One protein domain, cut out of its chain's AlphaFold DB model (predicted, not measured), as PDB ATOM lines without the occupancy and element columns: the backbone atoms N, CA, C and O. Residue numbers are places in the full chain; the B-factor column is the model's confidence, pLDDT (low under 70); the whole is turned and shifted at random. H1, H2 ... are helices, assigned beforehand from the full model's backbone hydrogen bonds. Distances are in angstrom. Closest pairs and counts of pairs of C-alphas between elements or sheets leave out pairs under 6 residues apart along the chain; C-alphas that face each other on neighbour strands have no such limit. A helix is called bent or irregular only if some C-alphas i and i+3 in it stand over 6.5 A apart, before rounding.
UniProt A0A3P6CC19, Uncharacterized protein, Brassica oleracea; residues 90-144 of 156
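This is residues 90 to 144 of the 156 residues of an uncharacterized protein of Brassica oleracea (UniProt A0A3P6CC19). A long helix, H3, sticks out as an arm with its residues 127 to 143, away from a loose V that H1 and H2 make where the chain folds back between them. The narrow end of the V is at residues 106 to 109, between H1 and H2; H3 follows from the far end of H2, and its arm makes much of the length. The printed part has 55 residues with three named helices, in the order H1, H2, H3 along the chain, and no named strand; its class is all helix. It is only just extended, close to loose, with a radius of gyration of the C-alphas of 15.5 A, and it spans 47 by 20 by 17 A along its three main axes.

Start with the longest helix, H3, residues 123 to 143, which touches no helix. Its residues 127 to 143 stand free, together with Phe 144 after them. Go back along the chain from Pro 123 over residues 120 to 122, a tight link, and you reach H2, residues 110 to 119. Although they follow each other in the chain, H2 and H3 are apart, with no C-alpha of the one within 8 A of the other. Before H2 the tight link of residues 106 to 109 leads back to H1, residues 90 to 105. H1 and H2 are close but not clearly touching, with 2 pairs of C-alphas within 8 A. Look for their closest C-alphas at Leu 103 and Cys 113, which are 6.9 A apart. Their lines stand at a steep tilt of 41 degrees, they run opposite ways, and their centres are 12.8 A apart. At the other end of H1, residues 90 to 95 stand free. H1 and H3 are apart. In the backbone of H1 each O of residue i and N of residue i+4 are within hydrogen-bond range; in H2 this holds for 5 of 6 such pairs, and in H3 for 16 of 17.

Find C-alpha 123 of Pro 123 at (17.899, 44.932, -24.789); from there H3 runs through 21 residues to C-alpha 143 of Asn 143 at (7.620, 56.780, 1.230), 30.4 A from first to last C-alpha. Along it z climbs from the first of these values to the last. H1 begins at C-alpha 90 of Glu 90, printed at (-2.057, 45.056, -21.185), and its 16 residues end at Phe 105, 22.6 A from first to last C-alpha. H2 has 10 residues, from Met 110 to Asn 119, and measures 14.5 A. No helix is bent or irregular.

The outline of the printed part is a rod, and its two C-alphas farthest apart are those of Arg 107, in the link between H1 and H2, and Asn 143, the last residue of H3, at 47.4 A. The first and last printed C-alphas, of Glu 90 and Phe 144, are 27.1 A apart. Without the stretches that stand free, the body has 31 residues and spans 29 by 18 by 9 A, with a radius of gyration of 10.0 A. The printed part has no cut, and it runs from residue 90 to residue 144 of a chain of 156 residues. Neither link is long. The mean pLDDT of the printed part is 77.5; it is 86 for H1, 78 for H2 and 72 for H3. Look at the B-factor column for residues 123 to 124 and 139 to 144: these 8 residues are under 70, where the model's confidence is low.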
ATOM      1  N   GLU A  90      -1.144  45.832 -20.330       82.88
ATOM      2  CA  GLU A  90      -2.057  45.056 -21.185       82.88
ATOM      3  C   GLU A  90      -1.469  44.782 -22.578       82.88
ATOM      4  O   GLU A  90      -1.649  43.681 -23.083       82.88
ATOM      5  N   GLU A  91      -0.664  45.700 -23.132       84.50
ATOM      6  CA  GLU A  91       0.135  45.476 -24.352       84.50
ATOM      7  C   GLU A  91       1.107  44.292 -24.183       84.50
ATOM      8  O   GLU A  91       1.218  43.443 -25.066       84.50
ATOM      9  N   LEU A  92       1.767  44.187 -23.022       83.12
ATOM     10  CA  LEU A  92       2.640  43.053 -22.698       83.12
ATOM     11  C   LEU A  92       1.875  41.722 -22.626       83.12
ATOM     12  O   LEU A  92       2.389  40.702 -23.077       83.12
ATOM     13  N   LEU A  93       0.665  41.713 -22.060       87.12
ATOM     14  CA  LEU A  93      -0.142  40.495 -21.933       87.12
ATOM     15  C   LEU A  93      -0.724  40.043 -23.281       87.12
ATOM     16  O   LEU A  93      -0.681  38.852 -23.577       87.12
ATOM     17  N   ASP A  94      -1.209  40.973 -24.105       87.06
ATOM     18  CA  ASP A  94      -1.698  40.699 -25.465       87.06
ATOM     19  C   ASP A  94      -0.573  40.163 -26.371       87.06
ATOM     20  O   ASP A  94      -0.747  39.177 -27.095       87.06
ATOM     21  N   TRP A  95       0.631  40.735 -26.240       89.62
ATOM     22  CA  TRP A  95       1.833  40.230 -26.898       89.62
ATOM     23  C   TRP A  95       2.206  38.814 -26.430       89.62
ATOM     24  O   TRP A  95       2.412  37.947 -27.278       89.62
ATOM     25  N   ILE A  96       2.238  38.541 -25.116       87.38
ATOM     26  CA  ILE A  96       2.523  37.192 -24.585       87.38
ATOM     27  C   ILE A  96       1.522  36.171 -25.136       87.38
ATOM     28  O   ILE A  96       1.949  35.158 -25.682       87.38
ATOM     29  N   VAL A  97       0.215  36.453 -25.071       88.44
ATOM     30  CA  VAL A  97      -0.835  35.551 -25.585       88.44
ATOM     31  C   VAL A  97      -0.658  35.281 -27.083       88.44
ATOM     32  O   VAL A  97      -0.765  34.135 -27.520       88.44
ATOM     33  N   THR A  98      -0.320  36.306 -27.868       87.81
ATOM     34  CA  THR A  98      -0.055  36.160 -29.310       87.81
ATOM     35  C   THR A  98       1.188  35.303 -29.583       87.81
ATOM     36  O   THR A  98       1.199  34.497 -30.514       87.81
ATOM     37  N   VAL A  99       2.247  35.441 -28.779       86.88
ATOM     38  CA  VAL A  99       3.466  34.626 -28.905       86.88
ATOM     39  C   VAL A  99       3.229  33.181 -28.454       86.88
ATOM     40  O   VAL A  99       3.746  32.265 -29.094       86.88
ATOM     41  N   GLU A 100       2.432  32.954 -27.408       86.94
ATOM     42  CA  GLU A 100       2.060  31.615 -26.933       86.94
ATOM     43  C   GLU A 100       1.252  30.839 -27.988       86.94
ATOM     44  O   GLU A 100       1.646  29.723 -28.326       86.94
ATOM     45  N   ASP A 101       0.221  31.444 -28.595       87.75
ATOM     46  CA  ASP A 101      -0.566  30.838 -29.690       87.75
ATOM     47  C   ASP A 101       0.321  30.472 -30.898       87.75
ATOM     48  O   ASP A 101       0.274  29.355 -31.421       87.75
ATOM     49  N   ILE A 102       1.239  31.365 -31.293       85.88
ATOM     50  CA  ILE A 102       2.186  31.095 -32.387       85.88
ATOM     51  C   ILE A 102       3.164  29.954 -32.037       85.88
ATOM     52  O   ILE A 102       3.516  29.163 -32.918       85.88
ATOM     53  N   LEU A 103       3.619  29.841 -30.785       83.88
ATOM     54  CA  LEU A 103       4.524  28.766 -30.353       83.88
ATOM     55  C   LEU A 103       3.801  27.416 -30.198       83.88
ATOM     56  O   LEU A 103       4.379  26.391 -30.577       83.88
ATOM     57  N   GLU A 104       2.546  27.404 -29.734       84.56
ATOM     58  CA  GLU A 104       1.692  26.207 -29.708       84.56
ATOM     59  C   GLU A 104       1.392  25.720 -31.135       84.56
ATOM     60  O   GLU A 104       1.633  24.550 -31.452       84.56
ATOM     61  N   PHE A 105       0.982  26.622 -32.034       83.06
ATOM     62  CA  PHE A 105       0.762  26.321 -33.454       83.06
ATOM     63  C   PHE A 105       2.012  25.729 -34.128       83.06
ATOM     64  O   PHE A 105       1.919  24.773 -34.903       83.06
ATOM     65  N   LYS A 106       3.200  26.254 -33.801       80.56
ATOM     66  CA  LYS A 106       4.493  25.743 -34.289       80.56
ATOM     67  C   LYS A 106       4.975  24.475 -33.575       80.56
ATOM     68  O   LYS A 106       6.004  23.935 -33.980       80.56
ATOM     69  N   ARG A 107       4.271  23.995 -32.540       81.00
ATOM     70  CA  ARG A 107       4.662  22.855 -31.687       81.00
ATOM     71  C   ARG A 107       6.088  22.984 -31.133       81.00
ATOM     72  O   ARG A 107       6.842  22.012 -31.095       81.00
ATOM     73  N   ALA A 108       6.477  24.197 -30.746       79.31
ATOM     74  CA  ALA A 108       7.827  24.472 -30.273       79.31
ATOM     75  C   ALA A 108       8.118  23.744 -28.937       79.31
ATOM     76  O   ALA A 108       7.305  23.829 -28.013       79.31
ATOM     77  N   PRO A 109       9.261  23.039 -28.793       81.56
ATOM     78  CA  PRO A 109       9.651  22.449 -27.514       81.56
ATOM     79  C   PRO A 109       9.925  23.529 -26.461       81.56
ATOM     80  O   PRO A 109      10.443  24.602 -26.781       81.56
ATOM     81  N   MET A 110       9.620  23.236 -25.194       76.56
ATOM     82  CA  MET A 110       9.695  24.205 -24.092       76.56
ATOM     83  C   MET A 110      11.091  24.841 -23.949       76.56
ATOM     84  O   MET A 110      11.193  26.041 -23.685       76.56
ATOM     85  N   GLU A 111      12.168  24.081 -24.183       77.38
ATOM     86  CA  GLU A 111      13.539  24.609 -24.176       77.38
ATOM     87  C   GLU A 111      13.790  25.683 -25.249       77.38
ATOM     88  O   GLU A 111      14.552  26.624 -25.017       77.38
ATOM     89  N   HIS A 112      13.117  25.592 -26.400       77.62
ATOM     90  CA  HIS A 112      13.218  26.567 -27.483       77.62
ATOM     91  C   HIS A 112      12.284  27.763 -27.268       77.62
ATOM     92  O   HIS A 112      12.677  28.883 -27.595       77.62
ATOM     93  N   CYS A 113      11.100  27.562 -26.675       80.00
ATOM     94  CA  CYS A 113      10.156  28.640 -26.355       80.00
ATOM     95  C   CYS A 113      10.797  29.727 -25.484       80.00
ATOM     96  O   CYS A 113      10.761  30.903 -25.842       80.00
ATOM     97  N   VAL A 114      11.452  29.338 -24.382       77.62
ATOM     98  CA  VAL A 114      12.100  30.286 -23.456       77.62
ATOM     99  C   VAL A 114      13.206  31.087 -24.155       77.62
ATOM    100  O   VAL A 114      13.280  32.303 -23.993       77.62
ATOM    101  N   LEU A 115      14.032  30.429 -24.976       79.69
ATOM    102  CA  LEU A 115      15.084  31.095 -25.752       79.69
ATOM    103  C   LEU A 115      14.513  32.056 -26.807       79.69
ATOM    104  O   LEU A 115      15.056  33.143 -26.989       79.69
ATOM    105  N   HIS A 116      13.416  31.692 -27.477       77.31
ATOM    106  CA  HIS A 116      12.755  32.573 -28.443       77.31
ATOM    107  C   HIS A 116      12.152  33.807 -27.767       77.31
ATOM    108  O   HIS A 116      12.409  34.920 -28.214       77.31
ATOM    109  N   ILE A 117      11.416  33.620 -26.668       79.44
ATOM    110  CA  ILE A 117      10.784  34.709 -25.909       79.44
ATOM    111  C   ILE A 117      11.836  35.713 -25.422       79.44
ATOM    112  O   ILE A 117      11.660  36.913 -25.613       79.44
ATOM    113  N   ILE A 118      12.965  35.243 -24.876       77.81
ATOM    114  CA  ILE A 118      14.072  36.116 -24.438       77.81
ATOM    115  C   ILE A 118      14.654  36.932 -25.605       77.81
ATOM    116  O   ILE A 118      14.954  38.111 -25.428       77.81
ATOM    117  N   ASN A 119      14.782  36.341 -26.797       78.62
ATOM    118  CA  ASN A 119      15.340  37.013 -27.975       78.62
ATOM    119  C   ASN A 119      14.402  38.061 -28.611       78.62
ATOM    120  O   ASN A 119      14.869  38.851 -29.429       78.62
ATOM    121  N   LEU A 120      13.111  38.073 -28.262       78.56
ATOM    122  CA  LEU A 120      12.113  39.023 -28.783       78.56
ATOM    123  C   LEU A 120      11.976  40.297 -27.930       78.56
ATOM    124  O   LEU A 120      11.285  41.236 -28.332       78.56
ATOM    125  N   PHE A 121      12.632  40.350 -26.766       73.38
ATOM    126  CA  PHE A 121      12.767  41.573 -25.978       73.38
ATOM    127  C   PHE A 121      13.949  42.403 -26.483       73.38
ATOM    128  O   PHE A 121      15.098  41.954 -26.454       73.38
ATOM    129  N   HIS A 122      13.704  43.662 -26.858       70.38
ATOM    130  CA  HIS A 122      14.802  44.596 -27.090       70.38
ATOM    131  C   HIS A 122      15.677  44.728 -25.824       70.38
ATOM    132  O   HIS A 122      15.157  44.944 -24.725       70.38
ATOM    133  N   PRO A 123      17.019  44.732 -25.944       67.44
ATOM    134  CA  PRO A 123      17.899  44.932 -24.789       67.44
ATOM    135  C   PRO A 123      17.705  46.312 -24.136       67.44
ATOM    136  O   PRO A 123      18.020  46.491 -22.960       67.44
ATOM    137  N   LEU A 124      17.160  47.281 -24.883       64.81
ATOM    138  CA  LEU A 124      16.781  48.596 -24.372       64.81
ATOM    139  C   LEU A 124      15.511  48.548 -23.515       64.81
ATOM    140  O   LEU A 124      15.534  49.127 -22.435       64.81
ATOM    141  N   THR A 125      14.455  47.829 -23.915       72.25
ATOM    142  CA  THR A 125      13.205  47.760 -23.130       72.25
ATOM    143  C   THR A 125      13.411  46.991 -21.826       72.25
ATOM    144  O   THR A 125      12.938  47.426 -20.779       72.25
ATOM    145  N   LEU A 126      14.229  45.930 -21.834       73.62
ATOM    146  CA  LEU A 126      14.647  45.235 -20.609       73.62
ATOM    147  C   LEU A 126      15.493  46.140 -19.690       73.62
ATOM    148  O   LEU A 126      15.289  46.159 -18.475       73.62
ATOM    149  N   SER A 127      16.411  46.931 -20.260       73.69
ATOM    150  CA  SER A 127      17.225  47.893 -19.498       73.69
ATOM    151  C   SER A 127      16.398  49.050 -18.927       73.69
ATOM    152  O   SER A 127      16.675  49.507 -17.817       73.69
ATOM    153  N   GLU A 128      15.395  49.528 -19.665       78.00
ATOM    154  CA  GLU A 128      14.487  50.584 -19.225       78.00
ATOM    155  C   GLU A 128      13.536  50.073 -18.142       78.00
ATOM    156  O   GLU A 128      13.474  50.677 -17.074       78.00
ATOM    157  N   ALA A 129      12.874  48.930 -18.343       75.62
ATOM    158  CA  ALA A 129      12.007  48.318 -17.335       75.62
ATOM    159  C   ALA A 129      12.763  48.049 -16.019       75.62
ATOM    160  O   ALA A 129      12.232  48.291 -14.933       75.62
ATOM    161  N   HIS A 130      14.034  47.637 -16.097       79.44
ATOM    162  CA  HIS A 130      14.897  47.517 -14.923       79.44
ATOM    163  C   HIS A 130      15.158  48.876 -14.240       79.44
ATOM    164  O   HIS A 130      15.002  48.987 -13.025       79.44
ATOM    165  N   GLN A 131      15.485  49.933 -14.992       83.50
ATOM    166  CA  GLN A 131      15.672  51.284 -14.438       83.50
ATOM    167  C   GLN A 131      14.382  51.874 -13.848       83.50
ATOM    168  O   GLN A 131      14.432  52.532 -12.805       83.50
ATOM    169  N   GLN A 132      13.228  51.611 -14.463       77.81
ATOM    170  CA  GLN A 132      11.919  51.973 -13.926       77.81
ATOM    171  C   GLN A 132      11.652  51.223 -12.609       77.81
ATOM    172  O   GLN A 132      11.273  51.857 -11.626       77.81
ATOM    173  N   ALA A 133      11.948  49.920 -12.525       79.69
ATOM    174  CA  ALA A 133      11.827  49.147 -11.286       79.69
ATOM    175  C   ALA A 133      12.719  49.695 -10.151       79.69
ATOM    176  O   ALA A 133      12.218  49.929  -9.051       79.69
ATOM    177  N   LEU A 134      13.994  50.006 -10.424       81.19
ATOM    178  CA  LEU A 134      14.902  50.658  -9.459       81.19
ATOM    179  C   LEU A 134      14.405  52.062  -9.039       81.19
ATOM    180  O   LEU A 134      14.582  52.511  -7.904       81.19
ATOM    181  N   THR A 135      13.736  52.769  -9.948       78.69
ATOM    182  CA  THR A 135      13.135  54.089  -9.693       78.69
ATOM    183  C   THR A 135      11.840  53.983  -8.872       78.69
ATOM    184  O   THR A 135      11.501  54.900  -8.122       78.69
ATOM    185  N   ILE A 136      11.124  52.857  -8.955       75.25
ATOM    186  CA  ILE A 136       9.933  52.552  -8.148       75.25
ATOM    187  C   ILE A 136      10.330  52.034  -6.757       75.25
ATOM    188  O   ILE A 136       9.739  52.466  -5.764       75.25
ATOM    189  N   GLU A 137      11.336  51.162  -6.632       72.69
ATOM    190  CA  GLU A 137      11.775  50.642  -5.324       72.69
ATOM    191  C   GLU A 137      12.342  51.763  -4.438       72.69
ATOM    192  O   GLU A 137      12.011  51.861  -3.258       72.69
ATOM    193  N   THR A 138      13.114  52.692  -5.010       71.56
ATOM    194  CA  THR A 138      13.680  53.830  -4.268       71.56
ATOM    195  C   THR A 138      12.608  54.822  -3.801       71.56
ATOM    196  O   THR A 138      12.676  55.325  -2.674       71.56
ATOM    197  N   GLN A 139      11.567  55.059  -4.606       64.38
ATOM    198  CA  GLN A 139      10.412  55.882  -4.215       64.38
ATOM    199  C   GLN A 139       9.492  55.182  -3.204       64.38
ATOM    200  O   GLN A 139       8.980  55.822  -2.284       64.38
ATOM    201  N   THR A 140       9.292  53.869  -3.326       60.22
ATOM    202  CA  THR A 140       8.494  53.114  -2.350       60.22
ATOM    203  C   THR A 140       9.229  52.976  -1.022       60.22
ATOM    204  O   THR A 140       8.622  53.252   0.003       60.22
ATOM    205  N   ILE A 141      10.532  52.684  -0.991       57.34
ATOM    206  CA  ILE A 141      11.315  52.608   0.258       57.34
ATOM    207  C   ILE A 141      11.374  53.961   0.991       57.34
ATOM    208  O   ILE A 141      11.319  53.989   2.220       57.34
ATOM    209  N   SER A 142      11.444  55.085   0.269       57.81
ATOM    210  CA  SER A 142      11.456  56.421   0.886       57.81
ATOM    211  C   SER A 142      10.081  56.877   1.401       57.81
ATOM    212  O   SER A 142      10.021  57.525   2.447       57.81
ATOM    213  N   ASN A 143       8.979  56.493   0.746       57.06
ATOM    214  CA  ASN A 143       7.620  56.780   1.230       57.06
ATOM    215  C   ASN A 143       7.100  55.762   2.268       57.06
ATOM    216  O   ASN A 143       6.295  56.114   3.135       57.06
ATOM    217  N   PHE A 144       7.527  54.498   2.212       54.41
ATOM    218  CA  PHE A 144       6.967  53.409   3.018       54.41
ATOM    219  C   PHE A 144       7.673  53.277   4.373       54.41
ATOM    220  O   PHE A 144       8.418  52.334   4.655       54.41
TER     221      PHE A 144